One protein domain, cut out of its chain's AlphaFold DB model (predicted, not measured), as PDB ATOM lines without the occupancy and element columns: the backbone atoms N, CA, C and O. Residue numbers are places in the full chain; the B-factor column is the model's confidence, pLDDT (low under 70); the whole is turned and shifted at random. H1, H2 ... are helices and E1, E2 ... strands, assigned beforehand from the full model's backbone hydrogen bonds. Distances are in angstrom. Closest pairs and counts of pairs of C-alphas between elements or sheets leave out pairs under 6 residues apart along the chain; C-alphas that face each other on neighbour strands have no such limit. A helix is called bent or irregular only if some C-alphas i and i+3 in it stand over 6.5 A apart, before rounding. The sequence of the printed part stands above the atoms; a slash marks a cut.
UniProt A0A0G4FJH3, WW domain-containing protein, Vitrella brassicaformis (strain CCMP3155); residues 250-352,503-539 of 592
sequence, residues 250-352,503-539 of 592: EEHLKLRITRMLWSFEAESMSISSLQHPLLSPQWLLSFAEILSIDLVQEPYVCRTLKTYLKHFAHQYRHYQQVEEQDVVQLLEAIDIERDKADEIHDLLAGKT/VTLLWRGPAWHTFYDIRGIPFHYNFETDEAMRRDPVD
ATOM      1  N   GLU A 250     130.043 161.965 212.006       96.75
ATOM      2  CA  GLU A 250     131.289 162.587 212.453       96.75
ATOM      3  C   GLU A 250     131.524 163.944 211.776       96.75
ATOM      4  O   GLU A 250     131.875 164.922 212.443       96.75
ATOM      5  N   GLU A 251     131.276 164.039 210.465       96.56
ATOM      6  CA  GLU A 251     131.333 165.299 209.719       96.56
ATOM      7  C   GLU A 251     130.294 166.304 210.232       96.56
ATOM      8  O   GLU A 251     130.594 167.492 210.399       96.56
ATOM      9  N   HIS A 252     129.082 165.842 210.547       95.12
ATOM     10  CA  HIS A 252     128.034 166.685 211.121       95.12
ATOM     11  C   HIS A 252     128.425 167.235 212.494       95.12
ATOM     12  O   HIS A 252     128.318 168.446 212.727       95.12
ATOM     13  N   LEU A 253     128.954 166.385 213.378       96.38
ATOM     14  CA  LEU A 253     129.492 166.813 214.670       96.38
ATOM     15  C   LEU A 253     130.626 167.823 214.485       96.38
ATOM     16  O   LEU A 253     130.604 168.890 215.100       96.38
ATOM     17  N   LYS A 254     131.570 167.554 213.579       96.88
ATOM     18  CA  LYS A 254     132.651 168.483 213.226       96.88
ATOM     19  C   LYS A 254     132.111 169.857 212.816       96.88
ATOM     20  O   LYS A 254     132.614 170.874 213.306       96.88
ATOM     21  N   LEU A 255     131.087 169.918 211.960       95.88
ATOM     22  CA  LEU A 255     130.463 171.177 211.531       95.88
ATOM     23  C   LEU A 255     129.818 171.924 212.704       95.88
ATOM     24  O   LEU A 255     130.044 173.128 212.860       95.88
ATOM     25  N   ARG A 256     129.070 171.219 213.563       96.25
ATOM     26  CA  ARG A 256     128.430 171.811 214.748       96.25
ATOM     27  C   ARG A 256     129.455 172.351 215.744       96.25
ATOM     28  O   ARG A 256     129.314 173.481 216.209       96.25
ATOM     29  N   ILE A 257     130.515 171.594 216.023       97.50
ATOM     30  CA  ILE A 257     131.599 172.007 216.929       97.50
ATOM     31  C   ILE A 257     132.319 173.232 216.361       97.50
ATOM     32  O   ILE A 257     132.519 174.219 217.067       97.50
ATOM     33  N   THR A 258     132.652 173.212 215.068       96.38
ATOM     34  CA  THR A 258     133.288 174.348 214.381       96.38
ATOM     35  C   THR A 258     132.411 175.603 214.461       96.38
ATOM     36  O   THR A 258     132.903 176.695 214.748       96.38
ATOM     37  N   ARG A 259     131.092 175.459 214.274       94.25
ATOM     38  CA  ARG A 259     130.124 176.559 214.389       94.25
ATOM     39  C   ARG A 259     130.023 177.108 215.812       94.25
ATOM     40  O   ARG A 259     129.974 178.328 215.990       94.25
ATOM     41  N   MET A 260     129.997 176.234 216.815       95.62
ATOM     42  CA  MET A 260     129.992 176.630 218.224       95.62
ATOM     43  C   MET A 260     131.249 177.438 218.567       95.62
ATOM     44  O   MET A 260     131.142 178.514 219.149       95.62
ATOM     45  N   LEU A 261     132.431 176.981 218.136       96.38
ATOM     46  CA  LEU A 261     133.698 177.685 218.362       96.38
ATOM     47  C   LEU A 261     133.758 179.036 217.645       96.38
ATOM     48  O   LEU A 261     134.236 180.011 218.221       96.38
ATOM     49  N   TRP A 262     133.225 179.126 216.424       93.50
ATOM     50  CA  TRP A 262     133.081 180.407 215.731       93.50
ATOM     51  C   TRP A 262     132.205 181.388 216.518       93.50
ATOM     52  O   TRP A 262     132.552 182.561 216.637       93.50
ATOM     53  N   SER A 263     131.092 180.902 217.076       91.81
ATOM     54  CA  SER A 263     130.170 181.721 217.874       91.81
ATOM     55  C   SER A 263     130.849 182.211 219.155       91.81
ATOM     56  O   SER A 263     130.790 183.398 219.459       91.81
ATOM     57  N   PHE A 264     131.595 181.334 219.831       93.88
ATOM     58  CA  PHE A 264     132.423 181.692 220.982       93.88
ATOM     59  C   PHE A 264     133.452 182.784 220.647       93.88
ATOM     60  O   PHE A 264     133.555 183.782 221.363       93.88
ATOM     61  N   GLU A 265     134.203 182.639 219.551       93.38
ATOM     62  CA  GLU A 265     135.199 183.638 219.147       93.38
ATOM     63  C   GLU A 265     134.523 184.971 218.768       93.38
ATOM     64  O   GLU A 265     134.986 186.032 219.189       93.38
ATOM     65  N   ALA A 266     133.382 184.941 218.070       89.69
ATOM     66  CA  ALA A 266     132.607 186.139 217.734       89.69
ATOM     67  C   ALA A 266     132.091 186.874 218.986       89.69
ATOM     68  O   ALA A 266     132.240 188.095 219.093       89.69
ATOM     69  N   GLU A 267     131.550 186.140 219.962       89.00
ATOM     70  CA  GLU A 267     131.118 186.702 221.245       89.00
ATOM     71  C   GLU A 267     132.296 187.297 222.014       89.00
ATOM     72  O   GLU A 267     132.205 188.430 222.501       89.00
ATOM     73  N   SER A 268     133.434 186.596 222.038       88.06
ATOM     74  CA  SER A 268     134.643 187.069 222.710       88.06
ATOM     75  C   SER A 268     135.132 188.406 222.139       88.06
ATOM     76  O   SER A 268     135.578 189.272 222.888       88.06
ATOM     77  N   MET A 269     134.972 188.651 220.837       86.31
ATOM     78  CA  MET A 269     135.364 189.926 220.232       86.31
ATOM     79  C   MET A 269     134.405 191.078 220.563       86.31
ATOM     80  O   MET A 269     134.804 192.242 220.499       86.31
ATOM     81  N   SER A 270     133.147 190.778 220.892       82.75
ATOM     82  CA  SER A 270     132.081 191.783 220.977       82.75
ATOM     83  C   SER A 270     131.949 192.454 222.352       82.75
ATOM     84  O   SER A 270     131.658 193.651 222.412       82.75
ATOM     85  N   ILE A 271     132.188 191.736 223.460       76.62
ATOM     86  CA  ILE A 271     131.903 192.242 224.816       76.62
ATOM     87  C   ILE A 271     133.058 191.936 225.774       76.62
ATOM     88  O   ILE A 271     133.121 190.867 226.367       76.62
ATOM     89  N   SER A 272     133.943 192.908 226.014       75.00
ATOM     90  CA  SER A 272     135.101 192.722 226.909       75.00
ATOM     91  C   SER A 272     134.739 192.469 228.385       75.00
ATOM     92  O   SER A 272     135.578 191.960 229.121       75.00
ATOM     93  N   SER A 273     133.538 192.840 228.850       75.00
ATOM     94  CA  SER A 273     133.141 192.751 230.268       75.00
ATOM     95  C   SER A 273     132.302 191.522 230.634       75.00
ATOM     96  O   SER A 273     132.126 191.259 231.819       75.00
ATOM     97  N   LEU A 274     131.777 190.787 229.649       70.44
ATOM     98  CA  LEU A 274     130.915 189.607 229.838       70.44
ATOM     99  C   LEU A 274     131.491 188.362 229.156       70.44
ATOM    100  O   LEU A 274     130.762 187.416 228.880       70.44
ATOM    101  N   GLN A 275     132.794 188.349 228.860       76.25
ATOM    102  CA  GLN A 275     133.410 187.159 228.287       76.25
ATOM    103  C   GLN A 275     133.260 186.005 229.274       76.25
ATOM    104  O   GLN A 275     133.817 186.034 230.369       76.25
ATOM    105  N   HIS A 276     132.512 184.980 228.891       82.00
ATOM    106  CA  HIS A 276     132.575 183.705 229.577       82.00
ATOM    107  C   HIS A 276     133.836 182.975 229.103       82.00
ATOM    108  O   HIS A 276     134.154 183.008 227.912       82.00
ATOM    109  N   PRO A 277     134.588 182.322 230.002       91.44
ATOM    110  CA  PRO A 277     135.693 181.482 229.570       91.44
ATOM    111  C   PRO A 277     135.150 180.354 228.689       91.44
ATOM    112  O   PRO A 277     134.032 179.893 228.900       91.44
ATOM    113  N   LEU A 278     135.952 179.872 227.734       93.38
ATOM    114  CA  LEU A 278     135.579 178.752 226.854       93.38
ATOM    115  C   LEU A 278     135.058 177.543 227.644       93.38
ATOM    116  O   LEU A 278     134.143 176.853 227.220       93.38
ATOM    117  N   LEU A 279     135.648 177.292 228.811       95.69
ATOM    118  CA  LEU A 279     135.202 176.257 229.731       95.69
ATOM    119  C   LEU A 279     134.168 176.792 230.721       95.69
ATOM    120  O   LEU A 279     134.325 176.584 231.917       95.69
ATOM    121  N   SER A 280     133.161 177.529 230.276       95.62
ATOM    122  CA  SER A 280     132.015 177.848 231.126       95.62
ATOM    123  C   SER A 280     131.003 176.694 231.085       95.62
ATOM    124  O   SER A 280     131.023 175.898 230.140       95.62
ATOM    125  N   PRO A 281     130.100 176.589 232.077       96.69
ATOM    126  CA  PRO A 281     128.999 175.630 232.025       96.69
ATOM    127  C   PRO A 281     128.162 175.757 230.748       96.69
ATOM    128  O   PRO A 281     127.864 174.749 230.125       96.69
ATOM    129  N   GLN A 282     127.881 176.989 230.308       95.44
ATOM    130  CA  GLN A 282     127.113 177.277 229.094       95.44
ATOM    131  C   GLN A 282     127.722 176.623 227.845       95.44
ATOM    132  O   GLN A 282     127.040 175.881 227.147       95.44
ATOM    133  N   TRP A 283     129.011 176.856 227.573       96.62
ATOM    134  CA  TRP A 283     129.673 176.286 226.392       96.62
ATOM    135  C   TRP A 283     129.838 174.775 226.492       96.62
ATOM    136  O   TRP A 283     129.784 174.081 225.481       96.62
ATOM    137  N   LEU A 284     130.015 174.251 227.708       97.44
ATOM    138  CA  LEU A 284     130.092 172.813 227.915       97.44
ATOM    139  C   LEU A 284     128.734 172.129 227.709       97.44
ATOM    140  O   LEU A 284     128.705 171.039 227.149       97.44
ATOM    141  N   LEU A 285     127.634 172.778 228.101       96.94
ATOM    142  CA  LEU A 285     126.269 172.330 227.821       96.94
ATOM    143  C   LEU A 285     125.977 172.352 226.321       96.94
ATOM    144  O   LEU A 285     125.528 171.342 225.797       96.94
ATOM    145  N   SER A 286     126.319 173.432 225.608       96.62
ATOM    146  CA  SER A 286     126.215 173.458 224.140       96.62
ATOM    147  C   SER A 286     127.036 172.348 223.486       96.62
ATOM    148  O   SER A 286     126.585 171.709 222.542       96.62
ATOM    149  N   PHE A 287     128.238 172.082 223.996       98.00
ATOM    150  CA  PHE A 287     129.090 171.023 223.468       98.00
ATOM    151  C   PHE A 287     128.525 169.620 223.750       98.00
ATOM    152  O   PHE A 287     128.558 168.765 222.870       98.00
ATOM    153  N   ALA A 288     127.956 169.395 224.937       97.81
ATOM    154  CA  ALA A 288     127.272 168.150 225.279       97.81
ATOM    155  C   ALA A 288     125.985 167.952 224.460       97.81
ATOM    156  O   ALA A 288     125.744 166.853 223.972       97.81
ATOM    157  N   GLU A 289     125.216 169.018 224.217       96.75
ATOM    158  CA  GLU A 289     124.036 169.007 223.344       96.75
ATOM    159  C   GLU A 289     124.403 168.614 221.906       96.75
ATOM    160  O   GLU A 289     123.694 167.836 221.266       96.75
ATOM    161  N   ILE A 290     125.538 169.103 221.392       96.94
ATOM    162  CA  ILE A 290     126.037 168.708 220.068       96.94
ATOM    163  C   ILE A 290     126.272 167.196 219.998       96.94
ATOM    164  O   ILE A 290     125.903 166.578 219.001       96.94
ATOM    165  N   LEU A 291     126.833 166.617 221.059       97.31
ATOM    166  CA  LEU A 291     127.144 165.191 221.181       97.31
ATOM    167  C   LEU A 291     125.950 164.339 221.647       97.31
ATOM    168  O   LEU A 291     126.091 163.125 221.770       97.31
ATOM    169  N   SER A 292     124.787 164.950 221.904       96.62
ATOM    170  CA  SER A 292     123.610 164.293 222.494       96.62
ATOM    171  C   SER A 292     123.899 163.601 223.838       96.62
ATOM    172  O   SER A 292     123.439 162.488 224.083       96.62
ATOM    173  N   ILE A 293     124.679 164.255 224.706       97.25
ATOM    174  CA  ILE A 293     125.056 163.755 226.036       97.25
ATOM    175  C   ILE A 293     124.306 164.537 227.111       97.25
ATOM    176  O   ILE A 293     124.386 165.764 227.166       97.25
ATOM    177  N   ASP A 294     123.627 163.818 228.002       96.62
ATOM    178  CA  ASP A 294     123.007 164.402 229.188       96.62
ATOM    179  C   ASP A 294     124.019 164.432 230.342       96.62
ATOM    180  O   ASP A 294     124.334 163.407 230.945       96.62
ATOM    181  N   LEU A 295     124.530 165.623 230.667       95.31
ATOM    182  CA  LEU A 295     125.498 165.810 231.753       95.31
ATOM    183  C   LEU A 295     124.917 165.580 233.155       95.31
ATOM    184  O   LEU A 295     125.693 165.477 234.104       95.31
ATOM    185  N   VAL A 296     123.593 165.478 233.296       94.12
ATOM    186  CA  VAL A 296     122.943 165.071 234.548       94.12
ATOM    187  C   VAL A 296     123.056 163.556 234.736       94.12
ATOM    188  O   VAL A 296     123.350 163.096 235.836       94.12
ATOM    189  N   GLN A 297     122.872 162.779 233.663       93.75
ATOM    190  CA  GLN A 297     122.970 161.311 233.696       93.75
ATOM    191  C   GLN A 297     124.416 160.815 233.590       93.75
ATOM    192  O   GLN A 297     124.776 159.811 234.202       93.75
ATOM    193  N   GLU A 298     125.256 161.533 232.844       95.00
ATOM    194  CA  GLU A 298     126.642 161.161 232.550       95.00
ATOM    195  C   GLU A 298     127.668 162.198 233.069       95.00
ATOM    196  O   GLU A 298     128.535 162.665 232.318       95.00
ATOM    197  N   PRO A 299     127.640 162.579 234.366       92.81
ATOM    198  CA  PRO A 299     128.512 163.628 234.902       92.81
ATOM    199  C   PRO A 299     130.006 163.270 234.807       92.81
ATOM    200  O   PRO A 299     130.863 164.155 234.703       92.81
ATOM    201  N   TYR A 300     130.348 161.977 234.779       90.44
ATOM    202  CA  TYR A 300     131.728 161.498 234.647       90.44
ATOM    203  C   TYR A 300     132.393 161.929 233.321       90.44
ATOM    204  O   TYR A 300     133.608 162.143 233.285       90.44
ATOM    205  N   VAL A 301     131.614 162.175 232.258       95.19
ATOM    206  CA  VAL A 301     132.124 162.589 230.934       95.19
ATOM    207  C   VAL A 301     132.565 164.061 230.918       95.19
ATOM    208  O   VAL A 301     133.404 164.457 230.106       95.19
ATOM    209  N   CYS A 302     132.088 164.886 231.860       94.81
ATOM    210  CA  CYS A 302     132.349 166.332 231.927       94.81
ATOM    211  C   CYS A 302     133.845 166.689 231.802       94.81
ATOM    212  O   CYS A 302     134.223 167.640 231.110       94.81
ATOM    213  N   ARG A 303     134.735 165.907 232.429       93.00
ATOM    214  CA  ARG A 303     136.190 166.130 232.348       93.00
ATOM    215  C   ARG A 303     136.750 165.860 230.950       93.00
ATOM    216  O   ARG A 303     137.614 166.614 230.491       93.00
ATOM    217  N   THR A 304     136.281 164.805 230.292       95.31
ATOM    218  CA  THR A 304     136.666 164.454 228.921       95.31
ATOM    219  C   THR A 304     136.212 165.552 227.966       95.31
ATOM    220  O   THR A 304     137.043 166.098 227.239       95.31
ATOM    221  N   LEU A 305     134.958 166.009 228.084       97.12
ATOM    222  CA  LEU A 305     134.437 167.115 227.275       97.12
ATOM    223  C   LEU A 305     135.252 168.403 227.450       97.12
ATOM    224  O   LEU A 305     135.658 169.013 226.465       97.12
ATOM    225  N   LYS A 306     135.584 168.792 228.690       96.06
ATOM    226  CA  LYS A 306     136.450 169.959 228.961       96.06
ATOM    227  C   LYS A 306     137.821 169.843 228.291       96.06
ATOM    228  O   LYS A 306     138.406 170.858 227.916       96.06
ATOM    229  N   THR A 307     138.359 168.631 228.187       95.19
ATOM    230  CA  THR A 307     139.683 168.382 227.602       95.19
ATOM    231  C   THR A 307     139.636 168.545 226.085       95.19
ATOM    232  O   THR A 307     140.413 169.329 225.538       95.19
ATOM    233  N   TYR A 308     138.672 167.906 225.421       97.75
ATOM    234  CA  TYR A 308     138.507 168.019 223.971       97.75
ATOM    235  C   TYR A 308     138.023 169.398 223.526       97.75
ATOM    236  O   TYR A 308     138.474 169.892 222.499       97.75
ATOM    237  N   LEU A 309     137.208 170.091 224.324       97.50
ATOM    238  CA  LEU A 309     136.802 171.461 224.010       97.50
ATOM    239  C   LEU A 309     138.009 172.413 223.931       97.50
ATOM    240  O   LEU A 309     138.082 173.249 223.030       97.50
ATOM    241  N   LYS A 310     139.002 172.260 224.823       95.88
ATOM    242  CA  LYS A 310     140.273 173.006 224.723       95.88
ATOM    243  C   LYS A 310     141.046 172.643 223.461       95.88
ATOM    244  O   LYS A 310     141.575 173.540 222.808       95.88
ATOM    245  N   HIS A 311     141.132 171.348 223.157       95.81
ATOM    246  CA  HIS A 311     141.830 170.831 221.979       95.81
ATOM    247  C   HIS A 311     141.234 171.402 220.690       95.81
ATOM    248  O   HIS A 311     141.947 172.022 219.904       95.81
ATOM    249  N   PHE A 312     139.913 171.322 220.533       97.56
ATOM    250  CA  PHE A 312     139.219 171.859 219.368       97.56
ATOM    251  C   PHE A 312     139.324 173.375 219.257       97.56
ATOM    252  O   PHE A 312     139.555 173.882 218.166       97.56
ATOM    253  N   ALA A 313     139.233 174.119 220.362       96.25
ATOM    254  CA  ALA A 313     139.441 175.565 220.313       96.25
ATOM    255  C   ALA A 313     140.871 175.937 219.897       96.25
ATOM    256  O   ALA A 313     141.070 176.899 219.156       96.25
ATOM    257  N   HIS A 314     141.874 175.174 220.342       95.19
ATOM    258  CA  HIS A 314     143.249 175.352 219.885       95.19
ATOM    259  C   HIS A 314     143.369 175.073 218.381       95.19
ATOM    260  O   HIS A 314     143.866 175.924 217.645       95.19
ATOM    261  N   GLN A 315     142.859 173.934 217.902       96.00
ATOM    262  CA  GLN A 315     142.849 173.611 216.471       96.00
ATOM    263  C   GLN A 315     142.133 174.679 215.644       96.00
ATOM    264  O   GLN A 315     142.689 175.167 214.664       96.00
ATOM    265  N   TYR A 316     140.953 175.113 216.079       96.31
ATOM    266  CA  TYR A 316     140.164 176.127 215.394       96.31
ATOM    267  C   TYR A 316     140.907 177.463 215.274       96.31
ATOM    268  O   TYR A 316     140.901 178.080 214.214       96.31
ATOM    269  N   ARG A 317     141.633 177.903 216.309       94.75
ATOM    270  CA  ARG A 317     142.442 179.134 216.227       94.75
ATOM    271  C   ARG A 317     143.598 179.037 215.235       94.75
ATOM    272  O   ARG A 317     143.975 180.051 214.652       94.75
ATOM    273  N   HIS A 318     144.166 177.848 215.053       95.19
ATOM    274  CA  HIS A 318     145.307 177.632 214.164       95.19
ATOM    275  C   HIS A 318     144.903 177.326 212.718       95.19
ATOM    276  O   HIS A 318     145.532 177.837 211.793       95.19
ATOM    277  N   TYR A 319     143.858 176.525 212.524       95.88
ATOM    278  CA  TYR A 319     143.461 175.979 211.224       95.88
ATOM    279  C   TYR A 319     142.092 176.473 210.744       95.88
ATOM    280  O   TYR A 319     141.728 176.209 209.604       95.88
ATOM    281  N   GLN A 320     141.332 177.187 211.584       94.69
ATOM    282  CA  GLN A 320     139.945 177.622 211.327       94.69
ATOM    283  C   GLN A 320     138.949 176.476 211.095       94.69
ATOM    284  O   GLN A 320     137.809 176.713 210.696       94.69
ATOM    285  N   GLN A 321     139.355 175.242 211.388       94.19
ATOM    286  CA  GLN A 321     138.540 174.041 211.269       94.19
ATOM    287  C   GLN A 321     138.939 173.021 212.339       94.19
ATOM    288  O   GLN A 321     140.078 173.018 212.809       94.19
ATOM    289  N   VAL A 322     137.986 172.170 212.711       96.62
ATOM    290  CA  VAL A 322     138.222 170.970 213.522       96.62
ATOM    291  C   VAL A 322     138.462 169.789 212.585       96.62
ATOM    292  O   VAL A 322     137.783 169.664 211.565       96.62
ATOM    293  N   GLU A 323     139.425 168.929 212.902       96.94
ATOM    294  CA  GLU A 323     139.687 167.724 212.113       96.94
ATOM    295  C   GLU A 323     138.719 166.596 212.494       96.94
ATOM    296  O   GLU A 323     138.336 166.434 213.650       96.94
ATOM    297  N   GLU A 324     138.304 165.803 211.506       96.94
ATOM    298  CA  GLU A 324     137.311 164.737 211.707       96.94
ATOM    299  C   GLU A 324     137.864 163.604 212.584       96.94
ATOM    300  O   GLU A 324     137.172 163.093 213.461       96.94
ATOM    301  N   GLN A 325     139.150 163.278 212.426       96.69
ATOM    302  CA  GLN A 325     139.822 162.245 213.218       96.69
ATOM    303  C   GLN A 325     139.788 162.540 214.725       96.69
ATOM    304  O   GLN A 325     139.689 161.616 215.529       96.69
ATOM    305  N   ASP A 326     139.861 163.811 215.120       97.00
ATOM    306  CA  ASP A 326     139.795 164.201 216.528       97.00
ATOM    307  C   ASP A 326     138.368 164.092 217.092       97.00
ATOM    308  O   ASP A 326     138.198 163.843 218.286       97.00
ATOM    309  N   VAL A 327     137.340 164.226 216.243       97.88
ATOM    310  CA  VAL A 327     135.944 163.940 216.618       97.88
ATOM    311  C   VAL A 327     135.756 162.445 216.860       97.88
ATOM    312  O   VAL A 327     135.183 162.072 217.879       97.88
ATOM    313  N   VAL A 328     136.309 161.588 215.997       97.12
ATOM    314  CA  VAL A 328     136.300 160.127 216.206       97.12
ATOM    315  C   VAL A 328     136.981 159.763 217.529       97.12
ATOM    316  O   VAL A 328     136.404 159.046 218.341       97.12
ATOM    317  N   GLN A 329     138.164 160.326 217.800       95.31
ATOM    318  CA  GLN A 329     138.877 160.093 219.064       95.31
ATOM    319  C   GLN A 329     138.085 160.561 220.290       95.31
ATOM    320  O   GLN A 329     138.155 159.929 221.343       95.31
ATOM    321  N   LEU A 330     137.348 161.669 220.179       97.44
ATOM    322  CA  LEU A 330     136.458 162.122 221.243       97.44
ATOM    323  C   LEU A 330     135.355 161.094 221.513       97.44
ATOM    324  O   LEU A 330     135.135 160.758 222.672       97.44
ATOM    325  N   LEU A 331     134.681 160.594 220.475       97.56
ATOM    326  CA  LEU A 331     133.617 159.598 220.635       97.56
ATOM    327  C   LEU A 331     134.152 158.315 221.289       97.56
ATOM    328  O   LEU A 331     133.594 157.865 222.286       97.56
ATOM    329  N   GLU A 332     135.302 157.812 220.831       95.19
ATOM    330  CA  GLU A 332     135.983 156.668 221.453       95.19
ATOM    331  C   GLU A 332     136.317 156.927 222.932       95.19
ATOM    332  O   GLU A 332     136.124 156.063 223.788       95.19
ATOM    333  N   ALA A 333     136.799 158.129 223.263       91.88
ATOM    334  CA  ALA A 333     137.106 158.496 224.642       91.88
ATOM    335  C   ALA A 333     135.854 158.555 225.533       91.88
ATOM    336  O   ALA A 333     135.950 158.264 226.724       91.88
ATOM    337  N   ILE A 334     134.697 158.933 224.983       96.44
ATOM    338  CA  ILE A 334     133.418 158.948 225.706       96.44
ATOM    339  C   ILE A 334     132.948 157.521 225.977       96.44
ATOM    340  O   ILE A 334     132.613 157.213 227.120       96.44
ATOM    341  N   ASP A 335     133.000 156.643 224.976       94.75
ATOM    342  CA  ASP A 335     132.612 155.237 225.130       94.75
ATOM    343  C   ASP A 335     133.500 154.519 226.156       94.75
ATOM    344  O   ASP A 335     133.002 153.828 227.041       94.75
ATOM    345  N   ILE A 336     134.807 154.798 226.155       87.44
ATOM    346  CA  ILE A 336     135.731 154.294 227.180       87.44
ATOM    347  C   ILE A 336     135.343 154.764 228.594       87.44
ATOM    348  O   ILE A 336     135.550 154.034 229.565       87.44
ATOM    349  N   GLU A 337     134.849 155.994 228.763       90.50
ATOM    350  CA  GLU A 337     134.410 156.472 230.081       90.50
ATOM    351  C   GLU A 337     133.049 155.880 230.486       90.50
ATOM    352  O   GLU A 337     132.856 155.631 231.675       90.50
ATOM    353  N   ARG A 338     132.158 155.579 229.531       93.81
ATOM    354  CA  ARG A 338     130.907 154.833 229.767       93.81
ATOM    355  C   ARG A 338     131.176 153.401 230.221       93.81
ATOM    356  O   ARG A 338     130.659 152.991 231.253       93.81
ATOM    357  N   ASP A 339     132.078 152.692 229.546       87.44
ATOM    358  CA  ASP A 339     132.479 151.336 229.942       87.44
ATOM    359  C   ASP A 339     133.036 151.313 231.376       87.44
ATOM    360  O   ASP A 339     132.686 150.456 232.190       87.44
ATOM    361  N   LYS A 340     133.862 152.308 231.735       83.75
ATOM    362  CA  LYS A 340     134.362 152.467 233.113       83.75
ATOM    363  C   LYS A 340     133.234 152.737 234.109       83.75
ATOM    364  O   LYS A 340     133.299 152.237 235.233       83.75
ATOM    365  N   ALA A 341     132.232 153.524 233.718       86.94
ATOM    366  CA  ALA A 341     131.058 153.806 234.538       86.94
ATOM    367  C   ALA A 341     130.302 152.532 234.889       86.94
ATOM    368  O   ALA A 341     130.019 152.279 236.063       86.94
ATOM    369  N   ASP A 342     130.050 151.708 233.878       86.44
ATOM    370  CA  ASP A 342     129.335 150.449 234.019       86.44
ATOM    371  C   ASP A 342     130.120 149.461 234.891       86.44
ATOM    372  O   ASP A 342     129.562 148.862 235.818       86.44
ATOM    373  N   GLU A 343     131.437 149.355 234.688       81.88
ATOM    374  CA  GLU A 343     132.312 148.519 235.517       81.88
ATOM    375  C   GLU A 343     132.287 148.924 236.998       81.88
ATOM    376  O   GLU A 343     132.258 148.064 237.892       81.88
ATOM    377  N   ILE A 344     132.299 150.231 237.271       78.69
ATOM    378  CA  ILE A 344     132.257 150.785 238.627       78.69
ATOM    379  C   ILE A 344     130.875 150.597 239.244       78.69
ATOM    380  O   ILE A 344     130.769 150.222 240.414       78.69
ATOM    381  N   HIS A 345     129.810 150.778 238.469       82.75
ATOM    382  CA  HIS A 345     128.455 150.506 238.926       82.75
ATOM    383  C   HIS A 345     128.285 149.028 239.321       82.75
ATOM    384  O   HIS A 345     127.743 148.723 240.388       82.75
ATOM    385  N   ASP A 346     128.825 148.099 238.529       81.94
ATOM    386  CA  ASP A 346     128.814 146.668 238.838       81.94
ATOM    387  C   ASP A 346     129.701 146.291 240.039       81.94
ATOM    388  O   ASP A 346     129.363 145.365 240.788       81.94
ATOM    389  N   LEU A 347     130.821 146.996 240.254       76.12
ATOM    390  CA  LEU A 347     131.632 146.892 241.476       76.12
ATOM    391  C   LEU A 347     130.821 147.292 242.713       76.12
ATOM    392  O   LEU A 347     130.720 146.510 243.659       76.12
ATOM    393  N   LEU A 348     130.210 148.479 242.687       76.44
ATOM    394  CA  LEU A 348     129.422 149.015 243.799       76.44
ATOM    395  C   LEU A 348     128.179 148.167 244.099       76.44
ATOM    396  O   LEU A 348     127.762 148.074 245.252       76.44
ATOM    397  N   ALA A 349     127.624 147.490 243.093       85.19
ATOM    398  CA  ALA A 349     126.529 146.537 243.262       85.19
ATOM    399  C   ALA A 349     126.938 145.233 243.986       85.19
ATOM    400  O   ALA A 349     126.116 144.327 244.120       85.19
ATOM    401  N   GLY A 350     128.196 145.098 244.430       79.56
ATOM    402  CA  GLY A 350     128.679 143.938 245.182       79.56
ATOM    403  C   GLY A 350     128.748 142.656 244.352       79.56
ATOM    404  O   GLY A 350     128.915 141.568 244.896       79.56
ATOM    405  N   LYS A 351     128.645 142.756 243.020       76.00
ATOM    406  CA  LYS A 351     128.671 141.594 242.123       76.00
ATOM    407  C   LYS A 351     130.066 140.983 241.986       76.00
ATOM    408  O   LYS A 351     130.256 140.070 241.181       76.00
ATOM    409  N   THR A 352     131.098 141.499 242.659       55.56
ATOM    410  CA  THR A 352     132.451 140.962 242.487       55.56
ATOM    411  C   THR A 352     133.378 141.248 243.662       55.56
ATOM    412  O   THR A 352     133.582 142.397 244.026       55.56
ATOM    413  N   VAL A 503     136.394 158.146 245.301       47.28
ATOM    414  CA  VAL A 503     135.951 157.353 244.130       47.28
ATOM    415  C   VAL A 503     134.436 157.147 244.141       47.28
ATOM    416  O   VAL A 503     133.783 157.270 243.111       47.28
ATOM    417  N   THR A 504     133.843 156.924 245.313       48.62
ATOM    418  CA  THR A 504     132.382 156.848 245.463       48.62
ATOM    419  C   THR A 504     131.718 158.218 245.274       48.62
ATOM    420  O   THR A 504     130.593 158.278 244.784       48.62
ATOM    421  N   LEU A 505     132.421 159.316 245.588       49.53
ATOM    422  CA  LEU A 505     131.973 160.685 245.297       49.53
ATOM    423  C   LEU A 505     132.110 161.016 243.794       49.53
ATOM    424  O   LEU A 505     131.167 161.464 243.155       49.53
ATOM    425  N   LEU A 506     133.221 160.663 243.152       52.41
ATOM    426  CA  LEU A 506     133.437 160.879 241.715       52.41
ATOM    427  C   LEU A 506     132.416 160.166 240.812       52.41
ATOM    428  O   LEU A 506     132.205 160.618 239.689       52.41
ATOM    429  N   TRP A 507     131.789 159.086 241.292       51.88
ATOM    430  CA  TRP A 507     130.866 158.264 240.499       51.88
ATOM    431  C   TRP A 507     129.407 158.263 240.989       51.88
ATOM    432  O   TRP A 507     128.519 157.928 240.208       51.88
ATOM    433  N   ARG A 508     129.121 158.652 242.243       43.19
ATOM    434  CA  ARG A 508     127.746 158.796 242.778       43.19
ATOM    435  C   ARG A 508     127.459 160.108 243.538       43.19
ATOM    436  O   ARG A 508     126.368 160.236 244.086       43.19
ATOM    437  N   GLY A 509     128.351 161.106 243.538       47.28
ATOM    438  CA  GLY A 509     127.997 162.483 243.922       47.28
ATOM    439  C   GLY A 509     129.193 163.406 244.202       47.28
ATOM    440  O   GLY A 509     130.059 163.043 244.988       47.28
ATOM    441  N   PRO A 510     129.223 164.640 243.676       60.16
ATOM    442  CA  PRO A 510     128.049 165.492 243.544       60.16
ATOM    443  C   PRO A 510     127.773 165.873 242.087       60.16
ATOM    444  O   PRO A 510     128.684 165.937 241.270       60.16
ATOM    445  N   ALA A 511     126.541 166.280 241.790       76.12
ATOM    446  CA  ALA A 511     126.205 166.974 240.544       76.12
ATOM    447  C   ALA A 511     127.026 168.274 240.312       76.12
ATOM    448  O   ALA A 511     126.928 168.900 239.261       76.12
ATOM    449  N   TRP A 512     127.869 168.663 241.279       90.88
ATOM    450  CA  TRP A 512     128.763 169.812 241.282       90.88
ATOM    451  C   TRP A 512     130.093 169.546 240.561       90.88
ATOM    452  O   TRP A 512     130.935 168.770 241.011       90.88
ATOM    453  N   HIS A 513     130.345 170.299 239.496       92.62
ATOM    454  CA  HIS A 513     131.600 170.288 238.749       92.62
ATOM    455  C   HIS A 513     132.363 171.602 238.908       92.62
ATOM    456  O   HIS A 513     131.780 172.680 238.835       92.62
ATOM    457  N   THR A 514     133.690 171.531 239.050       93.56
ATOM    458  CA  THR A 514     134.541 172.727 239.150       93.56
ATOM    459  C   THR A 514     134.772 173.377 237.784       93.56
ATOM    460  O   THR A 514     135.203 172.734 236.819       93.56
ATOM    461  N   PHE A 515     134.530 174.675 237.719       95.31
ATOM    462  CA  PHE A 515     134.791 175.582 236.611       95.31
ATOM    463  C   PHE A 515     135.641 176.752 237.104       95.31
ATOM    464  O   PHE A 515     135.864 176.900 238.301       95.31
ATOM    465  N   TYR A 516     136.141 177.572 236.187       94.56
ATOM    466  CA  TYR A 516     136.951 178.743 236.516       94.56
ATOM    467  C   TYR A 516     136.359 179.951 235.815       94.56
ATOM    468  O   TYR A 516     135.988 179.845 234.650       94.56
ATOM    469  N   ASP A 517     136.248 181.078 236.513       93.06
ATOM    470  CA  ASP A 517     135.851 182.339 235.889       93.06
ATOM    471  C   ASP A 517     137.020 182.974 235.106       93.06
ATOM    472  O   ASP A 517     138.137 182.453 235.073       93.06
ATOM    473  N   ILE A 518     136.783 184.122 234.461       88.62
ATOM    474  CA  ILE A 518     137.819 184.847 233.700       88.62
ATOM    475  C   ILE A 518     139.017 185.304 234.541       88.62
ATOM    476  O   ILE A 518     140.056 185.654 233.986       88.62
ATOM    477  N   ARG A 519     138.888 185.324 235.874       90.62
ATOM    478  CA  ARG A 519     139.969 185.673 236.805       90.62
ATOM    479  C   ARG A 519     140.746 184.434 237.253       90.62
ATOM    480  O   ARG A 519     141.682 184.562 238.036       90.62
ATOM    481  N   GLY A 520     140.355 183.248 236.783       91.12
ATOM    482  CA  GLY A 520     140.914 181.974 237.215       91.12
ATOM    483  C   GLY A 520     140.453 181.553 238.610       91.12
ATOM    484  O   GLY A 520     141.073 180.671 239.200       91.12
ATOM    485  N   ILE A 521     139.393 182.162 239.155       92.88
ATOM    486  CA  ILE A 521     138.854 181.774 240.461       92.88
ATOM    487  C   ILE A 521     137.920 180.577 240.247       92.88
ATOM    488  O   ILE A 521     137.019 180.662 239.402       92.88
ATOM    489  N   PRO A 522     138.112 179.463 240.979       94.44
ATOM    490  CA  PRO A 522     137.247 178.307 240.844       94.44
ATOM    491  C   PRO A 522     135.838 178.605 241.368       94.44
ATOM    492  O   PRO A 522     135.654 179.325 242.352       94.44
ATOM    493  N   PHE A 523     134.842 178.021 240.717       94.88
ATOM    494  CA  PHE A 523     133.471 177.923 241.203       94.88
ATOM    495  C   PHE A 523     132.914 176.542 240.854       94.88
ATOM    496  O   PHE A 523     133.408 175.876 239.946       94.88
ATOM    497  N   HIS A 524     131.900 176.099 241.578       94.56
ATOM    498  CA  HIS A 524     131.239 174.818 241.381       94.56
ATOM    499  C   HIS A 524     129.884 175.063 240.730       94.56
ATOM    500  O   HIS A 524     129.181 175.994 241.118       94.56
ATOM    501  N   TYR A 525     129.534 174.251 239.739       94.94
ATOM    502  CA  TYR A 525     128.260 174.332 239.034       94.94
ATOM    503  C   TYR A 525     127.568 172.976 239.038       94.94
ATOM    504  O   TYR A 525     128.218 171.967 238.753       94.94
ATOM    505  N   ASN A 526     126.280 172.973 239.362       94.38
ATOM    506  CA  ASN A 526     125.452 171.788 239.441       94.38
ATOM    507  C   ASN A 526     124.564 171.659 238.197       94.38
ATOM    508  O   ASN A 526     123.676 172.481 238.001       94.38
ATOM    509  N   PHE A 527     124.781 170.629 237.370       93.50
ATOM    510  CA  PHE A 527     123.976 170.429 236.154       93.50
ATOM    511  C   PHE A 527     122.525 170.021 236.432       93.50
ATOM    512  O   PHE A 527     121.663 170.263 235.595       93.50
ATOM    513  N   GLU A 528     122.247 169.412 237.586       93.88
ATOM    514  CA  GLU A 528     120.902 168.986 237.978       93.88
ATOM    515  C   GLU A 528     120.068 170.164 238.503       93.88
ATOM    516  O   GLU A 528     118.885 170.275 238.184       93.88
ATOM    517  N   THR A 529     120.677 171.057 239.295       94.31
ATOM    518  CA  THR A 529     119.969 172.184 239.933       94.31
ATOM    519  C   THR A 529     120.147 173.531 239.225       94.31
ATOM    520  O   THR A 529     119.472 174.487 239.597       94.31
ATOM    521  N   ASP A 530     121.031 173.626 238.223       94.50
ATOM    522  CA  ASP A 530     121.472 174.881 237.577       94.50
ATOM    523  C   ASP A 530     122.049 175.908 238.581       94.50
ATOM    524  O   ASP A 530     122.083 177.118 238.350       94.50
ATOM    525  N   GLU A 531     122.517 175.437 239.740       94.75
ATOM    526  CA  GLU A 531     123.098 176.291 240.773       94.75
ATOM    527  C   GLU A 531     124.608 176.461 240.572       94.75
ATOM    528  O   GLU A 531     125.333 175.529 240.218       94.75
ATOM    529  N   ALA A 532     125.109 177.663 240.866       94.19
ATOM    530  CA  ALA A 532     126.532 177.981 240.877       94.19
ATOM    531  C   ALA A 532     126.948 178.514 242.253       94.19
ATOM    532  O   ALA A 532     126.350 179.460 242.765       94.19
ATOM    533  N   MET A 533     128.014 177.965 242.838       94.69
ATOM    534  CA  MET A 533     128.542 178.420 244.126       94.69
ATOM    535  C   MET A 533     130.065 178.554 244.112       94.69
ATOM    536  O   MET A 533     130.779 177.757 243.512       94.69
ATOM    537  N   ARG A 534     130.596 179.577 244.794       93.38
ATOM    538  CA  ARG A 534     132.055 179.783 244.907       93.38
ATOM    539  C   ARG A 534     132.708 178.913 245.980       93.38
ATOM    540  O   ARG A 534     133.896 178.628 245.881       93.38
ATOM    541  N   ARG A 535     131.957 178.510 247.008       90.56
ATOM    542  CA  ARG A 535     132.454 177.601 248.052       90.56
ATOM    543  C   ARG A 535     132.409 176.161 247.555       90.56
ATOM    544  O   ARG A 535     131.618 175.848 246.671       90.56
ATOM    545  N   ASP A 536     133.267 175.308 248.098       84.56
ATOM    546  CA  ASP A 536     133.170 173.873 247.851       84.56
ATOM    547  C   ASP A 536     131.876 173.348 248.519       84.56
ATOM    548  O   ASP A 536     131.644 173.615 249.711       84.56
ATOM    549  N   PRO A 537     130.986 172.664 247.776       82.81
ATOM    550  CA  PRO A 537     129.785 172.060 248.345       82.81
ATOM    551  C   PRO A 537     130.109 171.099 249.496       82.81
ATOM    552  O   PRO A 537     129.348 171.019 250.463       82.81
ATOM    553  N   VAL A 538     131.255 170.410 249.431       79.06
ATOM    554  CA  VAL A 538     131.678 169.436 250.446       79.06
ATOM    555  C   VAL A 538     132.008 170.142 251.763       79.06
ATOM    556  O   VAL A 538     131.513 169.733 252.815       79.06
ATOM    557  N   ASP A 539     132.726 171.266 251.708       75.31
ATOM    558  CA  ASP A 539     133.076 172.064 252.894       75.31
ATOM    559  C   ASP A 539     131.841 172.667 253.582       75.31
ATOM    560  O   ASP A 539     131.806 172.850 254.802       75.31
TER     561      ASP A 539
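What this domain is: This is residues 250 to 352 and 503 to 539 of the 592 residues of the protein "WW domain-containing protein" of Vitrella brassicaformis (strain CCMP3155) (UniProt A0A0G4FJH3). A small antiparallel sheet, E1 E2 E3, sits beside a flat helical body in which two helical hairpins, H1 with H2 and H3 with H4, are set crosswise, H2 crossing H3. H1 and H4 meet at their first residues as a corner, and the far end of H4 reaches well beyond the sheet; the short H5 is near H3 and H4. The printed part has 140 residues, with five named helices followed by three named strands, and is mostly helix. It is compact, with a radius of gyration of the C-alphas of 16.3 A and spans of 52 by 37 by 20 A.

Where its parts are: In the sheet, E1 is residues 512 to 516, 13.0 A long, E2 residues 522 to 526, 13.5 A, and E3 residues 531 to 533, ending at C-alpha 533 (128.542, 178.420, 244.126). H1, residues 250 to 270, begins at C-alpha 250 (131.289, 162.587, 212.453) and is 30.4 A long. H2 is residues 281 to 290, 14.1 A. H3, residues 299 to 319, is 30.6 A long and only just irregular: C-alphas 300 and 303 are 6.8 A apart. H4, residues 324 to 348, is 36.6 A long, and H5 is residues 503 to 508.

How they stand to each other: The sheet is a meander, each strand the antiparallel neighbour of the one before. In the hairpin E1 and E2, N 513 and O 525 are 2.8 A apart, within hydrogen-bond range; in the hairpin E2 and E3, N 524 and O 533 are 2.8 A apart, also within range. H2 only grazes the sheet, with Pro 281, whose C-alpha is 7.2 A from that of Tyr 525, their closest pair. H3 only grazes it too, with residues 299 to 306. H2 touches H3 about perpendicular, at 87 degrees, the closest C-alphas being those of Leu 284 and Lys 306, 7.0 A. In the helical hairpin H3 and H4, the two touch at a shallow tilt of 12 degrees, opposite ways, closest at the C-alphas of Val 301 and Ile 334, 6.5 A. H1 touches H4 with residues 250 to 254 alone, closest at the C-alphas of Lys 254 and Glu 324, 6.2 A. H1 and the sheet's strands are apart. Every O i to N i+4 pair is within hydrogen-bond range in H1, H2, H4 and H5; in H3, 15 of 17 are.

The domain as a whole: The two C-alphas farthest apart, those of Ser 270 and Thr 352, are 55.2 A apart. Residues 353 to 502 are not printed; C-alphas 352 and 503 are 16.8 A apart across this cut. Of the links that are printed whole, none is long. Residue 352 and residues 503 to 510 have pLDDT under 70.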